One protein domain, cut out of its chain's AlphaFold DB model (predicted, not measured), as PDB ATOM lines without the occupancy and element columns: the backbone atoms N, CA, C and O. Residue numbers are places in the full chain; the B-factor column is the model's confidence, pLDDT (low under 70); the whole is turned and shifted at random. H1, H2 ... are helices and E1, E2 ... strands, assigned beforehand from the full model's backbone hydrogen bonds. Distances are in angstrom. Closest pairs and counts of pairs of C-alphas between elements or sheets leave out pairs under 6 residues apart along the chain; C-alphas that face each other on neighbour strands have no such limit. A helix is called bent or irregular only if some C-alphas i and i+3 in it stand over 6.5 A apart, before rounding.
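What this domain is: This is residues 58 to 216 of the 218 residues of the protein "TIGR02594 family protein" of Cereibacter sphaeroides (UniProt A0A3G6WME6). One sharply bent, strongly twisted sheet of six strands makes the core of this model: E3, E4 and E5 each bend steeply, and H1, H3 and H4 pack over one side of the sheet while H5 packs over the part made by E3, E4 and E5. H2 packs on H3 away from the sheet, and the loop at residues 73 to 75 just before H2 lies at one end of the longest axis. The printed part has 159 residues with five named helices and six named strands, in the order H1 H2 H3 H4 E1 E2 E3 E4 E5 E6 H5, and the sheet runs E1 E6 E2 E3 E4 E5, all antiparallel. The class is mixed, helices and strands, with under half of the residues, 79, in named elements. The whole is compact, with a radius of gyration of the C-alphas of 14.6 A and spans of 45 by 32 by 30 A.

How they stand to each other: Across the sheet stand E1, residues 129 to 131, E6, residues 186 to 191, E2, residues 139 to 143, E3, residues 152 to 160, E4, residues 164 to 172, and E5, residues 175 to 182. E1 and E5 are its edge strands. E2 E3 E4 E5 form a meander, each strand the antiparallel neighbour of the one before, in three hairpins. E3 bends by 87 degrees at residue 157, E4 by 88 degrees at 169 and E5 by 65 degrees at 178. The pairing of E3 is staggered: residues 152 to 156 pair with E2, with N 142 and O 153 2.9 A apart, and 156 to 160 with E4, with N 168 and O 156 2.8 A apart. E4 and E5 have N 181 and O 165 at 2.8 A, E6 and E2 have N 139 and O 190 at 2.8 A, and E1 and E6 have N 129 and O 191 at 2.8 A, each within hydrogen-bond range. E5 and E6 meet only through their link. Two layers, helices on one face of a sheet, are made with H1, residues 58 to 63, H3, residues 100 to 110, and H4, residues 121 to 126. H3, at a height of 9.2 A over the sheet, runs along the strands, at 9 degrees to E3 on the local plane; its closest C-alphas to E4 are those of Cys 100 and Gly 170, 4.6 A apart. H4 is on the sheet at a height of 7.3 A, with the C-alphas of Ala 121 and His 153, its closest to E3, 5.1 A apart. H1 touches H3 at a steep tilt of 58 degrees, opposite ways, closest at the C-alphas of Trp 58 and Val 107, 5.8 A. H2, residues 78 to 86, touches H3, closest at the C-alphas of Asp 86 and Ala 106, 4.9 A. H5, residues 208 to 214, lies over E4 at a height of 8.4 A and touches no helix. Every O i to N i+4 pair is within hydrogen-bond range in H1, H2, H3 and H5; H4 has 0 of 2, but 2 of 3 O i to N i+3 pairs.

Where its parts are: H1 begins at C-alpha 58, at (21.992, -6.868, -35.268). The longest helix, H3, measures 15.5 A from first to last C-alpha, and H2 12.1 A. E5 measures 19.4 A, E3 18.7 A and E4 15.7 A. E3 begins at C-alpha 152, at (27.571, -9.737, -55.317), and H5 ends at C-alpha 214, at (30.128, -18.015, -31.493).

The domain as a whole: The two C-alphas farthest apart, those of Pro 74 and Ala 199, are 48.2 A apart. The printed part has no cut. The long links are H1 to H2, H2 to H3 and E6 to H5. The mean pLDDT of the printed part is 91.9, and residue 216 alone is under 70.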
ATOM      1  N   TRP A  58      22.307  -6.345 -33.939       95.88
ATOM      2  CA  TRP A  58      21.992  -6.868 -35.268       95.88
ATOM      3  C   TRP A  58      22.442  -8.319 -35.458       95.88
ATOM      4  O   TRP A  58      21.789  -9.056 -36.191       95.88
ATOM      5  N   LEU A  59      23.512  -8.754 -34.785       94.81
ATOM      6  CA  LEU A  59      23.913 -10.160 -34.794       94.81
ATOM      7  C   LEU A  59      22.938 -11.020 -33.998       94.81
ATOM      8  O   LEU A  59      22.542 -12.061 -34.507       94.81
ATOM      9  N   ALA A  60      22.454 -10.542 -32.848       93.12
ATOM     10  CA  ALA A  60      21.424 -11.244 -32.083       93.12
ATOM     11  C   ALA A  60      20.149 -11.481 -32.917       93.12
ATOM     12  O   ALA A  60      19.586 -12.574 -32.915       93.12
ATOM     13  N   ILE A  61      19.727 -10.480 -33.700       95.12
ATOM     14  CA  ILE A  61      18.594 -10.614 -34.631       95.12
ATOM     15  C   ILE A  61      18.917 -11.602 -35.758       95.12
ATOM     16  O   ILE A  61      18.110 -12.483 -36.041       95.12
ATOM     17  N   ALA A  62      20.078 -11.468 -36.407       96.19
ATOM     18  CA  ALA A  62      20.488 -12.355 -37.497       96.19
ATOM     19  C   ALA A  62      20.597 -13.820 -37.045       96.19
ATOM     20  O   ALA A  62      20.189 -14.724 -37.769       96.19
ATOM     21  N   ARG A  63      21.113 -14.047 -35.835       93.31
ATOM     22  CA  ARG A  63      21.242 -15.356 -35.193       93.31
ATOM     23  C   ARG A  63      19.891 -16.022 -34.980       93.31
ATOM     24  O   ARG A  63      19.737 -17.190 -35.317       93.31
ATOM     25  N   GLY A  64      18.900 -15.270 -34.500       91.88
ATOM     26  CA  GLY A  64      17.532 -15.764 -34.320       91.88
ATOM     27  C   GLY A  64      16.830 -16.189 -35.618       91.88
ATOM     28  O   GLY A  64      15.770 -16.800 -35.553       91.88
ATOM     29  N   LEU A  65      17.407 -15.876 -36.783       93.88
ATOM     30  CA  LEU A  65      16.878 -16.245 -38.095       93.88
ATOM     31  C   LEU A  65      17.596 -17.452 -38.716       93.88
ATOM     32  O   LEU A  65      17.189 -17.885 -39.789       93.88
ATOM     33  N   ILE A  66      18.650 -17.996 -38.093       91.50
ATOM     34  CA  ILE A  66      19.378 -19.159 -38.625       91.50
ATOM     35  C   ILE A  66      18.422 -20.334 -38.834       91.50
ATOM     36  O   ILE A  66      17.639 -20.683 -37.955       91.50
ATOM     37  N   GLY A  67      18.514 -20.961 -40.007       90.75
ATOM     38  CA  GLY A  67      17.643 -22.062 -40.412       90.75
ATOM     39  C   GLY A  67      16.362 -21.625 -41.126       90.75
ATOM     40  O   GLY A  67      15.724 -22.476 -41.741       90.75
ATOM     41  N   LEU A  68      16.019 -20.327 -41.124       90.00
ATOM     42  CA  LEU A  68      14.973 -19.793 -41.998       90.00
ATOM     43  C   LEU A  68      15.321 -20.107 -43.456       90.00
ATOM     44  O   LEU A  68      16.434 -19.804 -43.891       90.00
ATOM     45  N   ARG A  69      14.385 -20.701 -44.196       91.75
ATOM     46  CA  ARG A  69      14.598 -21.228 -45.549       91.75
ATOM     47  C   ARG A  69      13.419 -20.871 -46.451       91.75
ATOM     48  O   ARG A  69      12.291 -20.817 -45.974       91.75
ATOM     49  N   GLU A  70      13.700 -20.653 -47.733       88.69
ATOM     50  CA  GLU A  70      12.675 -20.512 -48.777       88.69
ATOM     51  C   GLU A  70      11.779 -21.758 -48.849       88.69
ATOM     52  O   GLU A  70      12.230 -22.883 -48.601       88.69
ATOM     53  N   ILE A  71      10.525 -21.575 -49.245       84.25
ATOM     54  CA  ILE A  71       9.601 -22.667 -49.537       84.25
ATOM     55  C   ILE A  71       9.595 -22.873 -51.057       84.25
ATOM     56  O   ILE A  71       9.136 -22.006 -51.787       84.25
ATOM     57  N   PRO A  72      10.075 -24.015 -51.584       79.06
ATOM     58  CA  PRO A  72      10.051 -24.233 -53.024       79.06
ATOM     59  C   PRO A  72       8.617 -24.310 -53.561       79.06
ATOM     60  O   PRO A  72       7.825 -25.147 -53.119       79.06
ATOM     61  N   GLY A  73       8.315 -23.521 -54.591       76.25
ATOM     62  CA  GLY A  73       7.058 -23.603 -55.330       76.25
ATOM     63  C   GLY A  73       6.105 -22.443 -55.021       76.25
ATOM     64  O   GLY A  73       6.544 -21.350 -54.715       76.25
ATOM     65  N   PRO A  74       4.779 -22.625 -55.146       75.25
ATOM     66  CA  PRO A  74       3.828 -21.506 -55.146       75.25
ATOM     67  C   PRO A  74       3.546 -20.895 -53.761       75.25
ATOM     68  O   PRO A  74       2.710 -19.999 -53.649       75.25
ATOM     69  N   ALA A  75       4.155 -21.428 -52.703       79.75
ATOM     70  CA  ALA A  75       4.047 -20.910 -51.346       79.75
ATOM     71  C   ALA A  75       5.365 -20.230 -50.989       79.75
ATOM     72  O   ALA A  75       6.410 -20.745 -51.352       79.75
ATOM     73  N   HIS A  76       5.302 -19.127 -50.248       82.69
ATOM     74  CA  HIS A  76       6.476 -18.318 -49.923       82.69
ATOM     75  C   HIS A  76       6.648 -18.201 -48.416       82.69
ATOM     76  O   HIS A  76       5.663 -18.050 -47.682       82.69
ATOM     77  N   GLU A  77       7.895 -18.224 -47.951       90.19
ATOM     78  CA  GLU A  77       8.202 -18.010 -46.542       90.19
ATOM     79  C   GLU A  77       7.886 -16.561 -46.133       90.19
ATOM     80  O   GLU A  77       8.525 -15.596 -46.567       90.19
ATOM     81  N   ALA A  78       6.882 -16.399 -45.267       90.00
ATOM     82  CA  ALA A  78       6.347 -15.099 -44.873       90.00
ATOM     83  C   ALA A  78       7.409 -14.190 -44.239       90.00
ATOM     84  O   ALA A  78       7.380 -12.971 -44.435       90.00
ATOM     85  N   GLU A  79       8.359 -14.761 -43.498       92.56
ATOM     86  CA  GLU A  79       9.442 -13.995 -42.891       92.56
ATOM     87  C   GLU A  79      10.435 -13.473 -43.946       92.56
ATOM     88  O   GLU A  79      10.878 -12.329 -43.830       92.56
ATOM     89  N   ILE A  80      10.713 -14.225 -45.020       91.06
ATOM     90  CA  ILE A  80      11.544 -13.760 -46.148       91.06
ATOM     91  C   ILE A  80      10.831 -12.633 -46.907       91.06
ATOM     92  O   ILE A  80      11.420 -11.573 -47.140       91.06
ATOM     93  N   VAL A  81       9.536 -12.791 -47.198       91.00
ATOM     94  CA  VAL A  81       8.720 -11.732 -47.822       91.00
ATOM     95  C   VAL A  81       8.723 -10.459 -46.963       91.00
ATOM     96  O   VAL A  81       8.887  -9.341 -47.463       91.00
ATOM     97  N   LYS A  82       8.624 -10.604 -45.638       92.69
ATOM     98  CA  LYS A  82       8.713  -9.478 -44.703       92.69
ATOM     99  C   LYS A  82      10.080  -8.794 -44.730       92.69
ATOM    100  O   LYS A  82      10.131  -7.574 -44.577       92.69
ATOM    101  N   MET A  83      11.177  -9.520 -44.959       93.69
ATOM    102  CA  MET A  83      12.503  -8.903 -45.096       93.69
ATOM    103  C   MET A  83      12.575  -7.958 -46.294       93.69
ATOM    104  O   MET A  83      13.181  -6.891 -46.181       93.69
ATOM    105  N   PHE A  84      11.921  -8.285 -47.412       92.81
ATOM    106  CA  PHE A  84      11.817  -7.353 -48.536       92.81
ATOM    107  C   PHE A  84      11.082  -6.076 -48.134       92.81
ATOM    108  O   PHE A  84      11.597  -4.980 -48.361       92.81
ATOM    109  N   ALA A  85       9.933  -6.193 -47.466       90.69
ATOM    110  CA  ALA A  85       9.197  -5.035 -46.959       90.69
ATOM    111  C   ALA A  85      10.029  -4.205 -45.966       90.69
ATOM    112  O   ALA A  85      10.060  -2.971 -46.040       90.69
ATOM    113  N   ASP A  86      10.763  -4.865 -45.070       87.25
ATOM    114  CA  ASP A  86      11.669  -4.205 -44.141       87.25
ATOM    115  C   ASP A  86      12.779  -3.449 -44.885       87.25
ATOM    116  O   ASP A  86      13.029  -2.284 -44.575       87.25
ATOM    117  N   ALA A  87      13.360  -4.039 -45.927       87.44
ATOM    118  CA  ALA A  87      14.364  -3.407 -46.779       87.44
ATOM    119  C   ALA A  87      13.811  -2.300 -47.707       87.44
ATOM    120  O   ALA A  87      14.592  -1.670 -48.416       87.44
ATOM    121  N   GLY A  88      12.496  -2.041 -47.697       89.12
ATOM    122  CA  GLY A  88      11.844  -0.999 -48.502       89.12
ATOM    123  C   GLY A  88      11.216  -1.492 -49.810       89.12
ATOM    124  O   GLY A  88      10.784  -0.672 -50.612       89.12
ATOM    125  N   HIS A  89      11.134  -2.807 -50.009       92.62
ATOM    126  CA  HIS A  89      10.686  -3.480 -51.235       92.62
ATOM    127  C   HIS A  89       9.397  -4.280 -51.006       92.62
ATOM    128  O   HIS A  89       9.294  -5.436 -51.399       92.62
ATOM    129  N   ALA A  90       8.390  -3.679 -50.364       89.38
ATOM    130  CA  ALA A  90       7.140  -4.359 -49.977       89.38
ATOM    131  C   ALA A  90       6.285  -4.880 -51.157       89.38
ATOM    132  O   ALA A  90       5.262  -5.531 -50.946       89.38
ATOM    133  N   TRP A  91       6.667  -4.564 -52.396       87.69
ATOM    134  CA  TRP A  91       6.041  -5.096 -53.605       87.69
ATOM    135  C   TRP A  91       6.554  -6.488 -53.994       87.69
ATOM    136  O   TRP A  91       5.892  -7.150 -54.788       87.69
ATOM    137  N   VAL A  92       7.698  -6.931 -53.461       88.81
ATOM    138  CA  VAL A  92       8.195  -8.302 -53.651       88.81
ATOM    139  C   VAL A  92       7.397  -9.221 -52.734       88.81
ATOM    140  O   VAL A  92       7.273  -8.954 -51.539       88.81
ATOM    141  N   ARG A  93       6.796 -10.262 -53.312       85.06
ATOM    142  CA  ARG A  93       5.875 -11.182 -52.617       85.06
ATOM    143  C   ARG A  93       6.300 -12.646 -52.709       85.06
ATOM    144  O   ARG A  93       5.555 -13.503 -52.251       85.06
ATOM    145  N   ASP A  94       7.465 -12.879 -53.294       74.12
ATOM    146  CA  ASP A  94       8.075 -14.178 -53.541       74.12
ATOM    147  C   ASP A  94       9.378 -14.324 -52.738       74.12
ATOM    148  O   ASP A  94       9.938 -13.328 -52.262       74.12
ATOM    149  N   ASP A  95       9.834 -15.558 -52.547       71.88
ATOM    150  CA  ASP A  95      11.087 -15.893 -51.862       71.88
ATOM    151  C   ASP A  95      12.169 -16.438 -52.811       71.88
ATOM    152  O   ASP A  95      13.315 -16.603 -52.397       71.88
ATOM    153  N   GLU A  96      11.862 -16.582 -54.103       72.25
ATOM    154  CA  GLU A  96      12.816 -16.937 -55.158       72.25
ATOM    155  C   GLU A  96      13.694 -15.755 -55.607       72.25
ATOM    156  O   GLU A  96      14.783 -15.941 -56.169       72.25
ATOM    157  N   THR A  97      13.255 -14.514 -55.371       79.19
ATOM    158  CA  THR A  97      14.089 -13.328 -55.588       79.19
ATOM    159  C   THR A  97      15.290 -13.346 -54.643       79.19
ATOM    160  O   THR A  97      15.163 -13.519 -53.436       79.19
ATOM    161  N   ALA A  98      16.494 -13.085 -55.164       86.75
ATOM    162  CA  ALA A  98      17.711 -13.107 -54.354       86.75
ATOM    163  C   ALA A  98      17.648 -12.137 -53.149       86.75
ATOM    164  O   ALA A  98      17.809 -10.925 -53.293       86.75
ATOM    165  N   TRP A  99      17.478 -12.679 -51.940       93.38
ATOM    166  CA  TRP A  99      17.169 -11.921 -50.722       93.38
ATOM    167  C   TRP A  99      18.355 -11.682 -49.770       93.38
ATOM    168  O   TRP A  99      18.157 -11.200 -48.659       93.38
ATOM    169  N   CYS A 100      19.609 -11.924 -50.178       95.50
ATOM    170  CA  CYS A 100      20.774 -11.666 -49.309       95.50
ATOM    171  C   CYS A 100      20.865 -10.200 -48.821       95.50
ATOM    172  O   CYS A 100      21.143  -9.937 -47.651       95.50
ATOM    173  N   ALA A 101      20.574  -9.232 -49.696       96.38
ATOM    174  CA  ALA A 101      20.531  -7.814 -49.333       96.38
ATOM    175  C   ALA A 101      19.248  -7.433 -48.583       96.38
ATOM    176  O   ALA A 101      19.313  -6.592 -47.687       96.38
ATOM    177  N   ALA A 102      18.117  -8.082 -48.884       96.88
ATOM    178  CA  ALA A 102      16.890  -7.921 -48.105       96.88
ATOM    179  C   ALA A 102      17.107  -8.365 -46.652       96.88
ATOM    180  O   ALA A 102      16.763  -7.623 -45.738       96.88
ATOM    181  N   PHE A 103      17.771  -9.504 -46.434       98.25
ATOM    182  CA  PHE A 103      18.152 -10.000 -45.112       98.25
ATOM    183  C   PHE A 103      18.999  -8.984 -44.339       98.25
ATOM    184  O   PHE A 103      18.609  -8.563 -43.251       98.25
ATOM    185  N   VAL A 104      20.126  -8.531 -44.903       98.50
ATOM    186  CA  VAL A 104      20.991  -7.551 -44.219       98.50
ATOM    187  C   VAL A 104      20.250  -6.232 -43.980       98.50
ATOM    188  O   VAL A 104      20.339  -5.666 -42.890       98.50
ATOM    189  N   GLY A 105      19.478  -5.754 -44.957       97.81
ATOM    190  CA  GLY A 105      18.665  -4.547 -44.825       97.81
ATOM    191  C   GLY A 105      17.624  -4.648 -43.712       97.81
ATOM    192  O   GLY A 105      17.511  -3.728 -42.896       97.81
ATOM    193  N   ALA A 106      16.910  -5.771 -43.640       97.62
ATOM    194  CA  ALA A 106      15.901  -6.043 -42.628       97.62
ATOM    195  C   ALA A 106      16.512  -6.156 -41.231       97.62
ATOM    196  O   ALA A 106      16.040  -5.495 -40.307       97.62
ATOM    197  N   VAL A 107      17.597  -6.919 -41.080       98.31
ATOM    198  CA  VAL A 107      18.315  -7.063 -39.809       98.31
ATOM    199  C   VAL A 107      18.794  -5.703 -39.292       98.31
ATOM    200  O   VAL A 107      18.535  -5.362 -38.139       98.31
ATOM    201  N   LEU A 108      19.423  -4.888 -40.147       97.94
ATOM    202  CA  LEU A 108      19.873  -3.544 -39.769       97.94
ATOM    203  C   LEU A 108      18.698  -2.646 -39.363       97.94
ATOM    204  O   LEU A 108      18.745  -2.019 -38.306       97.94
ATOM    205  N   LYS A 109      17.603  -2.639 -40.132       96.75
ATOM    206  CA  LYS A 109      16.405  -1.851 -39.799       96.75
ATOM    207  C   LYS A 109      15.788  -2.271 -38.467       96.75
ATOM    208  O   LYS A 109      15.400  -1.415 -37.669       96.75
ATOM    209  N   ARG A 110      15.691  -3.576 -38.207       96.62
ATOM    210  CA  ARG A 110      15.170  -4.127 -36.944       96.62
ATOM    211  C   ARG A 110      16.063  -3.744 -35.764       96.62
ATOM    212  O   ARG A 110      15.537  -3.389 -34.715       96.62
ATOM    213  N   ALA A 111      17.377  -3.687 -35.984       95.69
ATOM    214  CA  ALA A 111      18.364  -3.159 -35.043       95.69
ATOM    215  C   ALA A 111      18.389  -1.619 -34.945       95.69
ATOM    216  O   ALA A 111      19.218  -1.075 -34.220       95.69
ATOM    217  N   LYS A 112      17.495  -0.908 -35.653       96.06
ATOM    218  CA  LYS A 112      17.421   0.565 -35.711       96.06
ATOM    219  C   LYS A 112      18.677   1.227 -36.294       96.06
ATOM    220  O   LYS A 112      19.029   2.335 -35.904       96.06
ATOM    221  N   LEU A 113      19.319   0.558 -37.248       95.06
ATOM    222  CA  LEU A 113      20.479   1.046 -37.992       95.06
ATOM    223  C   LEU A 113      20.090   1.386 -39.433       95.06
ATOM    224  O   LEU A 113      19.223   0.733 -40.025       95.06
ATOM    225  N   ALA A 114      20.754   2.382 -40.018       94.62
ATOM    226  CA  ALA A 114      20.580   2.710 -41.424       94.62
ATOM    227  C   ALA A 114      21.033   1.550 -42.322       94.62
ATOM    228  O   ALA A 114      22.031   0.875 -42.069       94.62
ATOM    229  N   ASN A 115      20.329   1.361 -43.432       94.56
ATOM    230  CA  ASN A 115      20.682   0.426 -44.495       94.56
ATOM    231  C   ASN A 115      20.720   1.169 -45.842       94.56
ATOM    232  O   ASN A 115      20.471   2.372 -45.898       94.56
ATOM    233  N   THR A 116      21.064   0.483 -46.931       94.75
ATOM    234  CA  THR A 116      21.110   1.116 -48.261       94.75
ATOM    235  C   THR A 116      19.740   1.240 -48.925       94.75
ATOM    236  O   THR A 116      19.626   1.913 -49.946       94.75
ATOM    237  N   GLY A 117      18.719   0.546 -48.410       92.38
ATOM    238  CA  GLY A 117      17.419   0.397 -49.065       92.38
ATOM    239  C   GLY A 117      17.479  -0.314 -50.423       92.38
ATOM    240  O   GLY A 117      16.524  -0.242 -51.189       92.38
ATOM    241  N   SER A 118      18.589  -0.973 -50.771       93.69
ATOM    242  CA  SER A 118      18.797  -1.609 -52.075       93.69
ATOM    243  C   SER A 118      18.891  -3.127 -51.948       93.69
ATOM    244  O   SER A 118      19.556  -3.640 -51.050       93.69
ATOM    245  N   LEU A 119      18.301  -3.848 -52.906       93.56
ATOM    246  CA  LEU A 119      18.460  -5.302 -53.042       93.56
ATOM    247  C   LEU A 119      19.784  -5.705 -53.716       93.56
ATOM    248  O   LEU A 119      20.105  -6.887 -53.819       93.56
ATOM    249  N   ALA A 120      20.593  -4.740 -54.161       93.62
ATOM    250  CA  ALA A 120      21.912  -5.022 -54.703       93.62
ATOM    251  C   ALA A 120      22.930  -5.179 -53.566       93.62
ATOM    252  O   ALA A 120      23.266  -4.207 -52.890       93.62
ATOM    253  N   ALA A 121      23.507  -6.373 -53.412       95.81
ATOM    254  CA  ALA A 121      24.573  -6.650 -52.441       95.81
ATOM    255  C   ALA A 121      25.719  -5.621 -52.491       95.81
ATOM    256  O   ALA A 121      26.191  -5.128 -51.469       95.81
ATOM    257  N   ARG A 122      26.137  -5.253 -53.708       95.38
ATOM    258  CA  ARG A 122      27.222  -4.296 -53.964       95.38
ATOM    259  C   ARG A 122      26.892  -2.860 -53.535       95.38
ATOM    260  O   ARG A 122      27.813  -2.072 -53.364       95.38
ATOM    261  N   SER A 123      25.623  -2.515 -53.287       95.75
ATOM    262  CA  SER A 123      25.255  -1.194 -52.740       95.75
ATOM    263  C   SER A 123      25.907  -0.928 -51.379       95.75
ATOM    264  O   SER A 123      26.241   0.211 -51.055       95.75
ATOM    265  N   TYR A 124      26.168  -1.985 -50.606       97.56
ATOM    266  CA  TYR A 124      26.813  -1.885 -49.303       97.56
ATOM    267  C   TYR A 124      28.302  -1.561 -49.391       97.56
ATOM    268  O   TYR A 124      28.913  -1.256 -48.377       97.56
ATOM    269  N   GLU A 125      28.915  -1.556 -50.576       97.38
ATOM    270  CA  GLU A 125      30.315  -1.157 -50.703       97.38
ATOM    271  C   GLU A 125      30.558   0.298 -50.343       97.38
ATOM    272  O   GLU A 125      31.677   0.605 -49.952       97.38
ATOM    273  N   GLY A 126      29.560   1.173 -50.473       95.62
ATOM    274  CA  GLY A 126      29.623   2.578 -50.063       95.62
ATOM    275  C   GLY A 126      28.953   2.869 -48.719       95.62
ATOM    276  O   GLY A 126      28.960   4.015 -48.285       95.62
ATOM    277  N   TRP A 127      28.370   1.863 -48.065       97.31
ATOM    278  CA  TRP A 127      27.588   2.035 -46.842       97.31
ATOM    279  C   TRP A 127      28.472   2.109 -45.592       97.31
ATOM    280  O   TRP A 127      29.488   1.420 -45.504       97.31
ATOM    281  N   GLY A 128      28.060   2.910 -44.608       97.19
ATOM    282  CA  GLY A 128      28.679   2.961 -43.285       97.19
ATOM    283  C   GLY A 128      30.156   3.378 -43.267       97.19
ATOM    284  O   GLY A 128      30.717   3.921 -44.224       97.19
ATOM    285  N   GLN A 129      30.817   3.087 -42.151       97.56
ATOM    286  CA  GLN A 129      32.244   3.328 -41.949       97.56
ATOM    287  C   GLN A 129      33.078   2.250 -42.655       97.56
ATOM    288  O   GLN A 129      32.788   1.054 -42.565       97.56
ATOM    289  N   LYS A 130      34.133   2.664 -43.368       97.81
ATOM    290  CA  LYS A 130      35.063   1.745 -44.045       97.81
ATOM    291  C   LYS A 130      35.976   1.066 -43.030       97.81
ATOM    292  O   LYS A 130      36.640   1.752 -42.262       97.81
ATOM    293  N   LEU A 131      36.104  -0.255 -43.115       96.81
ATOM    294  CA  LEU A 131      37.114  -1.013 -42.384       96.81
ATOM    295  C   LEU A 131      38.212  -1.506 -43.334       96.81
ATOM    296  O   LEU A 131      37.939  -1.931 -44.458       96.81
ATOM    297  N   SER A 132      39.466  -1.458 -42.883       94.56
ATOM    298  CA  SER A 132      40.617  -2.024 -43.606       94.56
ATOM    299  C   SER A 132      40.740  -3.542 -43.433       94.56
ATOM    300  O   SER A 132      41.376  -4.208 -44.249       94.56
ATOM    301  N   ALA A 133      40.117  -4.096 -42.392       94.44
ATOM    302  CA  ALA A 133      40.110  -5.512 -42.059       94.44
ATOM    303  C   ALA A 133      38.735  -5.923 -41.497       94.44
ATOM    304  O   ALA A 133      38.017  -5.072 -40.967       94.44
ATOM    305  N   PRO A 134      38.351  -7.208 -41.605       96.81
ATOM    306  CA  PRO A 134      37.114  -7.694 -41.009       96.81
ATOM    307  C   PRO A 134      37.145  -7.561 -39.483       96.81
ATOM    308  O   PRO A 134      38.152  -7.859 -38.843       96.81
ATOM    309  N   ILE A 135      36.010  -7.168 -38.915       95.06
ATOM    310  CA  ILE A 135      35.739  -7.142 -37.475       95.06
ATOM    311  C   ILE A 135      34.452  -7.938 -37.257       95.06
ATOM    312  O   ILE A 135      33.568  -7.918 -38.113       95.06
ATOM    313  N   TYR A 136      34.345  -8.643 -36.131       95.38
ATOM    314  CA  TYR A 136      33.144  -9.408 -35.792       95.38
ATOM    315  C   TYR A 136      31.892  -8.522 -35.847       95.38
ATOM    316  O   TYR A 136      31.858  -7.452 -35.243       95.38
ATOM    317  N   GLY A 137      30.893  -8.955 -36.614       95.75
ATOM    318  CA  GLY A 137      29.638  -8.251 -36.856       95.75
ATOM    319  C   GLY A 137      29.653  -7.225 -37.982       95.75
ATOM    320  O   GLY A 137      28.588  -6.713 -38.320       95.75
ATOM    321  N   CYS A 138      30.797  -6.920 -38.601       98.00
ATOM    322  CA  CYS A 138      30.803  -5.999 -39.736       98.00
ATOM    323  C   CYS A 138      30.093  -6.610 -40.956       98.00
ATOM    324  O   CYS A 138      30.041  -7.827 -41.116       98.00
ATOM    325  N   VAL A 139      29.559  -5.772 -41.844       98.75
ATOM    326  CA  VAL A 139      29.021  -6.220 -43.131       98.75
ATOM    327  C   VAL A 139      30.191  -6.514 -44.066       98.75
ATOM    328  O   VAL A 139      30.973  -5.622 -44.397       98.75
ATOM    329  N   GLY A 140      30.316  -7.767 -44.495       98.69
ATOM    330  CA  GLY A 140      31.262  -8.183 -45.525       98.69
ATOM    331  C   GLY A 140      30.575  -8.224 -46.883       98.69
ATOM    332  O   GLY A 140      29.576  -8.917 -47.037       98.69
ATOM    333  N   VAL A 141      31.119  -7.511 -47.872       98.50
ATOM    334  CA  VAL A 141      30.607  -7.491 -49.249       98.50
ATOM    335  C   VAL A 141      31.601  -8.191 -50.162       98.50
ATOM    336  O   VAL A 141      32.800  -7.907 -50.109       98.50
ATOM    337  N   LYS A 142      31.106  -9.090 -51.014       97.25
ATOM    338  CA  LYS A 142      31.911  -9.807 -52.004       97.25
ATOM    339  C   LYS A 142      31.311  -9.750 -53.403       97.25
ATOM    340  O   LYS A 142      30.099  -9.624 -53.580       97.25
ATOM    341  N   LYS A 143      32.167  -9.906 -54.414       94.94
ATOM    342  CA  LYS A 143      31.735 -10.180 -55.794       94.94
ATOM    343  C   LYS A 143      31.170 -11.599 -55.917       94.94
ATOM    344  O   LYS A 143      31.563 -12.493 -55.169       94.94
ATOM    345  N   ARG A 144      30.283 -11.826 -56.888       88.25
ATOM    346  CA  ARG A 144      29.883 -13.187 -57.278       88.25
ATOM    347  C   ARG A 144      30.963 -13.781 -58.188       88.25
ATOM    348  O   ARG A 144      31.352 -13.146 -59.167       88.25
ATOM    349  N   ALA A 145      31.473 -14.970 -57.867       80.69
ATOM    350  CA  ALA A 145      32.458 -15.647 -58.712       80.69
ATOM    351  C   ALA A 145      31.872 -15.890 -60.115       80.69
ATOM    352  O   ALA A 145      30.778 -16.434 -60.235       80.69
ATOM    353  N   GLY A 146      32.569 -15.427 -61.160       78.44
ATOM    354  CA  GLY A 146      32.105 -15.520 -62.552       78.44
ATOM    355  C   GLY A 146      30.869 -14.673 -62.901       78.44
ATOM    356  O   GLY A 146      30.374 -14.778 -64.017       78.44
ATOM    357  N   GLY A 147      30.360 -13.851 -61.976       78.06
ATOM    358  CA  GLY A 147      29.184 -13.006 -62.197       78.06
ATOM    359  C   GLY A 147      29.511 -11.653 -62.833       78.06
ATOM    360  O   GLY A 147      30.667 -11.226 -62.886       78.06
ATOM    361  N   ALA A 148      28.469 -10.944 -63.275       82.38
ATOM    362  CA  ALA A 148      28.596  -9.563 -63.739       82.38
ATOM    363  C   ALA A 148      29.111  -8.639 -62.617       82.38
ATOM    364  O   ALA A 148      28.903  -8.912 -61.436       82.38
ATOM    365  N   ALA A 149      29.732  -7.510 -62.973       80.25
ATOM    366  CA  ALA A 149      30.388  -6.614 -62.009       80.25
ATOM    367  C   ALA A 149      29.464  -6.099 -60.885       80.25
ATOM    368  O   ALA A 149      29.921  -5.866 -59.766       80.25
ATOM    369  N   TRP A 150      28.168  -5.948 -61.173       78.25
ATOM    370  CA  TRP A 150      27.154  -5.512 -60.209       78.25
ATOM    371  C   TRP A 150      26.659  -6.642 -59.292       78.25
ATOM    372  O   TRP A 150      26.072  -6.371 -58.244       78.25
ATOM    373  N   GLN A 151      26.891  -7.906 -59.660       88.25
ATOM    374  CA  GLN A 151      26.463  -9.055 -58.873       88.25
ATOM    375  C   GLN A 151      27.410  -9.271 -57.696       88.25
ATOM    376  O   GLN A 151      28.640  -9.284 -57.816       88.25
ATOM    377  N   GLY A 152      26.822  -9.498 -56.533       94.31
ATOM    378  CA  GLY A 152      27.571  -9.737 -55.317       94.31
ATOM    379  C   GLY A 152      26.783 -10.551 -54.319       94.31
ATOM    380  O   GLY A 152      25.675 -11.007 -54.588       94.31
ATOM    381  N   HIS A 153      27.388 -10.709 -53.156       97.19
ATOM    382  CA  HIS A 153      26.765 -11.279 -51.978       97.19
ATOM    383  C   HIS A 153      27.298 -10.548 -50.750       97.19
ATOM    384  O   HIS A 153      28.365  -9.927 -50.807       97.19
ATOM    385  N   LEU A 154      26.557 -10.615 -49.657       98.31
ATOM    386  CA  LEU A 154      26.920  -9.975 -48.408       98.31
ATOM    387  C   LEU A 154      26.287 -10.695 -47.224       98.31
ATOM    388  O   LEU A 154      25.294 -11.401 -47.369       98.31
ATOM    389  N   GLY A 155      26.859 -10.450 -46.057       98.50
ATOM    390  CA  GLY A 155      26.381 -10.944 -44.776       98.50
ATOM    391  C   GLY A 155      27.188 -10.312 -43.650       98.50
ATOM    392  O   GLY A 155      28.055  -9.464 -43.890       98.50
ATOM    393  N   PHE A 156      26.922 -10.730 -42.421       98.50
ATOM    394  CA  PHE A 156      27.669 -10.278 -41.257       98.50
ATOM    395  C   PHE A 156      28.876 -11.182 -41.019       98.50
ATOM    396  O   PHE A 156      28.750 -12.402 -40.976       98.50
ATOM    397  N   VAL A 157      30.062 -10.599 -40.859       98.25
ATOM    398  CA  VAL A 157      31.294 -11.349 -40.614       98.25
ATOM    399  C   VAL A 157      31.276 -11.927 -39.204       98.25
ATOM    400  O   VAL A 157      31.302 -11.188 -38.224       98.25
ATOM    401  N   VAL A 158      31.297 -13.252 -39.102       97.00
ATOM    402  CA  VAL A 158      31.304 -13.991 -37.826       97.00
ATOM    403  C   VAL A 158      32.583 -14.803 -37.617       97.00
ATOM    404  O   VAL A 158      32.831 -15.315 -36.530       97.00
ATOM    405  N   GLY A 159      33.447 -14.860 -38.633       96.69
ATOM    406  CA  GLY A 159      34.779 -15.449 -38.564       96.69
ATOM    407  C   GLY A 159      35.652 -15.037 -39.748       96.69
ATOM    408  O   GLY A 159      35.157 -14.593 -40.784       96.69
ATOM    409  N   ALA A 160      36.963 -15.193 -39.609       97.62
ATOM    410  CA  ALA A 160      37.928 -14.969 -40.675       97.62
ATOM    411  C   ALA A 160      39.219 -15.753 -40.427       97.62
ATOM    412  O   ALA A 160      39.770 -15.746 -39.330       97.62
ATOM    413  N   SER A 161      39.743 -16.361 -41.485       96.12
ATOM    414  CA  SER A 161      41.095 -16.904 -41.569       96.12
ATOM    415  C   SER A 161      41.917 -16.121 -42.600       96.12
ATOM    416  O   SER A 161      41.484 -15.103 -43.149       96.12
ATOM    417  N   THR A 162      43.132 -16.587 -42.888       95.62
ATOM    418  CA  THR A 162      43.996 -15.975 -43.908       95.62
ATOM    419  C   THR A 162      43.377 -16.022 -45.308       95.62
ATOM    420  O   THR A 162      43.575 -15.088 -46.086       95.62
ATOM    421  N   SER A 163      42.599 -17.066 -45.614       96.62
ATOM    422  CA  SER A 163      42.047 -17.342 -46.945       96.62
ATOM    423  C   SER A 163      40.522 -17.303 -47.018       96.62
ATOM    424  O   SER A 163      39.985 -17.224 -48.122       96.62
ATOM    425  N   THR A 164      39.825 -17.342 -45.880       98.12
ATOM    426  CA  THR A 164      38.365 -17.510 -45.811       98.12
ATOM    427  C   THR A 164      37.739 -16.464 -44.896       98.12
ATOM    428  O   THR A 164      38.297 -16.142 -43.854       98.12
ATOM    429  N   ILE A 165      36.576 -15.940 -45.269       98.44
ATOM    430  CA  ILE A 165      35.709 -15.139 -44.397       98.44
ATOM    431  C   ILE A 165      34.419 -15.924 -44.190       98.44
ATOM    432  O   ILE A 165      33.852 -16.425 -45.159       98.44
ATOM    433  N   TYR A 166      33.965 -16.018 -42.945       98.31
ATOM    434  CA  TYR A 166      32.719 -16.683 -42.582       98.31
ATOM    435  C   TYR A 166      31.627 -15.637 -42.393       98.31
ATOM    436  O   TYR A 166      31.787 -14.717 -41.581       98.31
ATOM    437  N   LEU A 167      30.545 -15.764 -43.158       98.50
ATOM    438  CA  LEU A 167      29.406 -14.856 -43.110       98.50
ATOM    439  C   LEU A 167      28.192 -15.555 -42.519       98.50
ATOM    440  O   LEU A 167      27.846 -16.640 -42.969       98.50
ATOM    441  N   LEU A 168      27.536 -14.889 -41.572       98.19
ATOM    442  CA  LEU A 168      26.134 -15.106 -41.252       98.19
ATOM    443  C   LEU A 168      25.304 -14.295 -42.251       98.19
ATOM    444  O   LEU A 168      25.300 -13.059 -42.203       98.19
ATOM    445  N   GLY A 169      24.651 -14.979 -43.181       97.69
ATOM    446  CA  GLY A 169      23.984 -14.354 -44.317       97.69
ATOM    447  C   GLY A 169      22.690 -15.060 -44.691       97.69
ATOM    448  O   GLY A 169      22.501 -16.235 -44.391       97.69
ATOM    449  N   GLY A 170      21.805 -14.312 -45.346       96.38
ATOM    450  CA  GLY A 170      20.593 -14.832 -45.965       96.38
ATOM    451  C   GLY A 170      20.830 -15.250 -47.412       96.38
ATOM    452  O   GLY A 170      21.744 -14.751 -48.076       96.38
ATOM    453  N   ASN A 171      19.966 -16.125 -47.910       93.88
ATOM    454  CA  ASN A 171      20.058 -16.758 -49.218       93.88
ATOM    455  C   ASN A 171      21.417 -17.436 -49.466       93.88
ATOM    456  O   ASN A 171      22.062 -17.246 -50.503       93.88
ATOM    457  N   GLN A 172      21.889 -18.175 -48.467       92.75
ATOM    458  CA  GLN A 172      22.995 -19.106 -48.611       92.75
ATOM    459  C   GLN A 172      22.403 -20.516 -48.628       92.75
ATOM    460  O   GLN A 172      21.849 -20.961 -47.628       92.75
ATOM    461  N   ASP A 173      22.437 -21.167 -49.794       92.25
ATOM    462  CA  ASP A 173      21.674 -22.403 -50.041       92.25
ATOM    463  C   ASP A 173      20.171 -22.240 -49.724       92.25
ATOM    464  O   ASP A 173      19.551 -23.060 -49.044       92.25
ATOM    465  N   ASN A 174      19.596 -21.120 -50.181       91.69
ATOM    466  CA  ASN A 174      18.197 -20.737 -49.965       91.69
ATOM    467  C   ASN A 174      17.807 -20.630 -48.478       91.69
ATOM    468  O   ASN A 174      16.634 -20.751 -48.130       91.69
ATOM    469  N   ALA A 175      18.780 -20.405 -47.587       93.69
ATOM    470  CA  ALA A 175      18.561 -20.290 -46.150       93.69
ATOM    471  C   ALA A 175      19.389 -19.171 -45.498       93.69
ATOM    472  O   ALA A 175      20.306 -18.602 -46.095       93.69
ATOM    473  N   VAL A 176      19.052 -18.842 -44.249       96.50
ATOM    474  CA  VAL A 176      19.935 -18.097 -43.350       96.50
ATOM    475  C   VAL A 176      20.896 -19.090 -42.711       96.50
ATOM    476  O   VAL A 176      20.482 -19.968 -41.951       96.50
ATOM    477  N   ALA A 177      22.183 -18.942 -43.008       95.31
ATOM    478  CA  ALA A 177      23.214 -19.874 -42.573       95.31
ATOM    479  C   ALA A 177      24.551 -19.166 -42.326       95.31
ATOM    480  O   ALA A 177      24.697 -17.956 -42.526       95.31
ATOM    481  N   ILE A 178      25.540 -19.944 -41.879       96.75
ATOM    482  CA  ILE A 178      26.931 -19.507 -41.783       96.75
ATOM    483  C   ILE A 178      27.737 -20.255 -42.831       96.75
ATOM    484  O   ILE A 178      27.859 -21.471 -42.738       96.75
ATOM    485  N   ASP A 179      28.340 -19.527 -43.771       97.25
ATOM    486  CA  ASP A 179      29.146 -20.122 -44.837       97.25
ATOM    487  C   ASP A 179      30.497 -19.436 -45.002       97.25
ATOM    488  O   ASP A 179      30.684 -18.254 -44.702       97.25
ATOM    489  N   GLY A 180      31.465 -20.219 -45.478       97.31
ATOM    490  CA  GLY A 180      32.814 -19.765 -45.781       97.31
ATOM    491  C   GLY A 180      32.946 -19.303 -47.228       97.31
ATOM    492  O   GLY A 180      32.625 -20.032 -48.162       97.31
ATOM    493  N   PHE A 181      33.509 -18.114 -47.421       97.31
ATOM    494  CA  PHE A 181      33.775 -17.538 -48.736       97.31
ATOM    495  C   PHE A 181      35.247 -17.168 -48.885       97.31
ATOM    496  O   PHE A 181      35.903 -16.758 -47.922       97.31
ATOM    497  N   ALA A 182      35.779 -17.270 -50.103       97.19
ATOM    498  CA  ALA A 182      37.181 -16.964 -50.348       97.19
ATOM    499  C   ALA A 182      37.458 -15.477 -50.081       97.19
ATOM    500  O   ALA A 182      36.862 -14.591 -50.690       97.19
ATOM    501  N   ARG A 183      38.429 -15.183 -49.213       97.06
ATOM    502  CA  ARG A 183      38.767 -13.817 -48.784       97.06
ATOM    503  C   ARG A 183      39.089 -12.883 -49.954       97.06
ATOM    504  O   ARG A 183      38.750 -11.708 -49.904       97.06
ATOM    505  N   ARG A 184      39.678 -13.413 -51.031       95.31
ATOM    506  CA  ARG A 184      39.987 -12.680 -52.278       95.31
ATOM    507  C   ARG A 184      38.757 -12.151 -53.031       95.31
ATOM    508  O   ARG A 184      38.902 -11.385 -53.979       95.31
ATOM    509  N   GLU A 185      37.560 -12.623 -52.691       95.88
ATOM    510  CA  GLU A 185      36.308 -12.192 -53.316       95.88
ATOM    511  C   GLU A 185      35.711 -10.963 -52.630       95.88
ATOM    512  O   GLU A 185      34.870 -10.289 -53.227       95.88
ATOM    513  N   PHE A 186      36.153 -10.660 -51.406       97.56
ATOM    514  CA  PHE A 186      35.661  -9.528 -50.636       97.56
ATOM    515  C   PHE A 186      36.203  -8.220 -51.180       97.56
ATOM    516  O   PHE A 186      37.391  -8.073 -51.463       97.56
ATOM    517  N   THR A 187      35.302  -7.260 -51.302       97.38
ATOM    518  CA  THR A 187      35.567  -5.942 -51.869       97.38
ATOM    519  C   THR A 187      35.374  -4.830 -50.846       97.38
ATOM    520  O   THR A 187      35.996  -3.776 -50.970       97.38
ATOM    521  N   ALA A 188      34.580  -5.067 -49.797       98.19
ATOM    522  CA  ALA A 188      34.422  -4.132 -48.691       98.19
ATOM    523  C   ALA A 188      34.104  -4.837 -47.365       98.19
ATOM    524  O   ALA A 188      33.415  -5.856 -47.329       98.19
ATOM    525  N   PHE A 189      34.563  -4.224 -46.275       98.62
ATOM    526  CA  PHE A 189      34.110  -4.484 -44.912       98.62
ATOM    527  C   PHE A 189      33.577  -3.177 -44.343       98.62
ATOM    528  O   PHE A 189      34.290  -2.169 -44.363       98.62
ATOM    529  N   ARG A 190      32.329  -3.180 -43.878       98.56
ATOM    530  CA  ARG A 190      31.616  -1.970 -43.470       98.56
ATOM    531  C   ARG A 190      30.999  -2.096 -42.093       98.56
ATOM    532  O   ARG A 190      30.512  -3.155 -41.710       98.56
ATOM    533  N   TRP A 191      31.021  -0.996 -41.363       97.62
ATOM    534  CA  TRP A 191      30.493  -0.902 -40.010       97.62
ATOM    535  C   TRP A 191      29.375   0.148 -39.952       97.62
ATOM    536  O   TRP A 191      29.511   1.170 -40.628       97.62
ATOM    537  N   PRO A 192      28.295  -0.057 -39.176       96.19
ATOM    538  CA  PRO A 192      27.266   0.968 -38.998       96.19
ATOM    539  C   PRO A 192      27.875   2.301 -38.530       96.19
ATOM    540  O   PRO A 192      28.770   2.322 -37.686       96.19
ATOM    541  N   THR A 193      27.421   3.430 -39.069       93.88
ATOM    542  CA  THR A 193      27.947   4.754 -38.679       93.88
ATOM    543  C   THR A 193      27.535   5.129 -37.257       93.88
ATOM    544  O   THR A 193      28.264   5.811 -36.546       93.88
ATOM    545  N   GLU A 194      26.380   4.634 -36.835       92.19
ATOM    546  CA  GLU A 194      25.722   4.911 -35.565       92.19
ATOM    547  C   GLU A 194      26.368   4.175 -34.385       92.19
ATOM    548  O   GLU A 194      26.095   4.499 -33.232       92.19
ATOM    549  N   VAL A 195      27.223   3.185 -34.659       90.62
ATOM    550  CA  VAL A 195      27.836   2.335 -33.639       90.62
ATOM    551  C   VAL A 195      29.339   2.607 -33.590       90.62
ATOM    552  O   VAL A 195      30.012   2.482 -34.615       90.62
ATOM    553  N   PRO A 196      29.916   2.934 -32.420       90.56
ATOM    554  CA  PRO A 196      31.362   3.051 -32.281       90.56
ATOM    555  C   PRO A 196      32.061   1.746 -32.671       90.56
ATOM    556  O   PRO A 196      31.644   0.661 -32.266       90.56
ATOM    557  N   ILE A 197      33.140   1.841 -33.447       88.06
ATOM    558  CA  ILE A 197      33.991   0.680 -33.716       88.06
ATOM    559  C   ILE A 197      34.676   0.287 -32.395       88.06
ATOM    560  O   ILE A 197      35.266   1.158 -31.747       88.06
ATOM    561  N   PRO A 198      34.631  -0.992 -31.976       85.75
ATOM    562  CA  PRO A 198      35.290  -1.431 -30.753       85.75
ATOM    563  C   PRO A 198      36.787  -1.102 -30.774       85.75
ATOM    564  O   PRO A 198      37.495  -1.487 -31.703       85.75
ATOM    565  N   ALA A 199      37.287  -0.442 -29.725       79.62
ATOM    566  CA  ALA A 199      38.710  -0.104 -29.609       79.62
ATOM    567  C   ALA A 199      39.615  -1.349 -29.563       79.62
ATOM    568  O   ALA A 199      40.765  -1.313 -29.998       79.62
ATOM    569  N   ARG A 200      39.081  -2.466 -29.053       79.62
ATOM    570  CA  ARG A 200      39.729  -3.777 -29.051       79.62
ATOM    571  C   ARG A 200      38.766  -4.819 -29.627       79.62
ATOM    572  O   ARG A 200      38.009  -5.422 -28.868       79.62
ATOM    573  N   PRO A 201      38.757  -5.014 -30.956       79.31
ATOM    574  CA  PRO A 201      37.930  -6.028 -31.594       79.31
ATOM    575  C   PRO A 201      38.231  -7.432 -31.060       79.31
ATOM    576  O   PRO A 201      39.389  -7.777 -30.818       79.31
ATOM    577  N   LEU A 202      37.188  -8.250 -30.906       78.12
ATOM    578  CA  LEU A 202      37.337  -9.661 -30.560       78.12
ATOM    579  C   LEU A 202      38.107 -10.407 -31.655       78.12
ATOM    580  O   LEU A 202      37.962 -10.123 -32.847       78.12
ATOM    581  N   ALA A 203      38.890 -11.407 -31.249       85.94
ATOM    582  CA  ALA A 203      39.540 -12.304 -32.192       85.94
ATOM    583  C   ALA A 203      38.485 -13.120 -32.954       85.94
ATOM    584  O   ALA A 203      37.688 -13.860 -32.361       85.94
ATOM    585  N   LEU A 204      38.501 -12.992 -34.280       91.06
ATOM    586  CA  LEU A 204      37.611 -13.739 -35.157       91.06
ATOM    587  C   LEU A 204      37.949 -15.238 -35.116       91.06
ATOM    588  O   LEU A 204      39.126 -15.594 -35.202       91.06
ATOM    589  N   PRO A 205      36.943 -16.127 -35.026       93.31
ATOM    590  CA  PRO A 205      37.137 -17.545 -35.286       93.31
ATOM    591  C   PRO A 205      37.738 -17.772 -36.667       93.31
ATOM    592  O   PRO A 205      37.335 -17.133 -37.638       93.31
ATOM    593  N   THR A 206      38.667 -18.715 -36.762       95.88
ATOM    594  CA  THR A 206      39.395 -19.017 -38.003       95.88
ATOM    595  C   THR A 206      38.857 -20.248 -38.736       95.88
ATOM    596  O   THR A 206      39.386 -20.605 -39.785       95.88
ATOM    597  N   SER A 207      37.804 -20.882 -38.212       94.56
ATOM    598  CA  SER A 207      37.146 -22.055 -38.792       94.56
ATOM    599  C   SER A 207      35.628 -21.887 -38.809       94.56
ATOM    600  O   SER A 207      35.073 -21.107 -38.032       94.56
ATOM    601  N   LEU A 208      34.952 -22.663 -39.661       91.19
ATOM    602  CA  LEU A 208      33.490 -22.684 -39.722       91.19
ATOM    603  C   LEU A 208      32.879 -23.109 -38.382       91.19
ATOM    604  O   LEU A 208      31.966 -22.454 -37.896       91.19
ATOM    605  N   ALA A 209      33.426 -24.151 -37.750       89.25
ATOM    606  CA  ALA A 209      32.963 -24.622 -36.446       89.25
ATOM    607  C   ALA A 209      33.098 -23.540 -35.362       89.25
ATOM    608  O   ALA A 209      32.178 -23.332 -34.577       89.25
ATOM    609  N   GLY A 210      34.212 -22.800 -35.349       88.88
ATOM    610  CA  GLY A 210      34.395 -21.696 -34.409       88.88
ATOM    611  C   GLY A 210      33.457 -20.518 -34.690       88.88
ATOM    612  O   GLY A 210      32.961 -19.893 -33.755       88.88
ATOM    613  N   ALA A 211      33.194 -20.219 -35.966       88.44
ATOM    614  CA  ALA A 211      32.225 -19.200 -36.362       88.44
ATOM    615  C   ALA A 211      30.801 -19.589 -35.936       88.44
ATOM    616  O   ALA A 211      30.096 -18.766 -35.363       88.44
ATOM    617  N   ALA A 212      30.410 -20.847 -36.146       86.38
ATOM    618  CA  ALA A 212      29.112 -21.376 -35.741       86.38
ATOM    619  C   ALA A 212      28.943 -21.429 -34.215       86.38
ATOM    620  O   ALA A 212      27.893 -21.042 -33.711       86.38
ATOM    621  N   SER A 213      29.974 -21.831 -33.465       82.25
ATOM    622  CA  SER A 213      29.955 -21.839 -31.991       82.25
ATOM    623  C   SER A 213      29.691 -20.443 -31.417       82.25
ATOM    624  O   SER A 213      28.791 -20.273 -30.600       82.25
ATOM    625  N   ARG A 214      30.363 -19.404 -31.936       77.56
ATOM    626  CA  ARG A 214      30.128 -18.015 -31.493       77.56
ATOM    627  C   ARG A 214      28.718 -17.490 -31.762       77.56
ATOM    628  O   ARG A 214      28.345 -16.484 -31.177       77.56
ATOM    629  N   VAL A 215      27.986 -18.106 -32.684       72.75
ATOM    630  CA  VAL A 215      26.620 -17.711 -33.052       72.75
ATOM    631  C   VAL A 215      25.600 -18.739 -32.539       72.75
ATOM    632  O   VAL A 215      24.415 -18.599 -32.780       72.75
ATOM    633  N   SER A 216      26.009 -19.788 -31.826       60.19
ATOM    634  CA  SER A 216      25.076 -20.748 -31.207       60.19
ATOM    635  C   SER A 216      24.992 -20.595 -29.692       60.19
ATOM    636  O   SER A 216      23.982 -20.978 -29.115       60.19
TER     637      SER A 216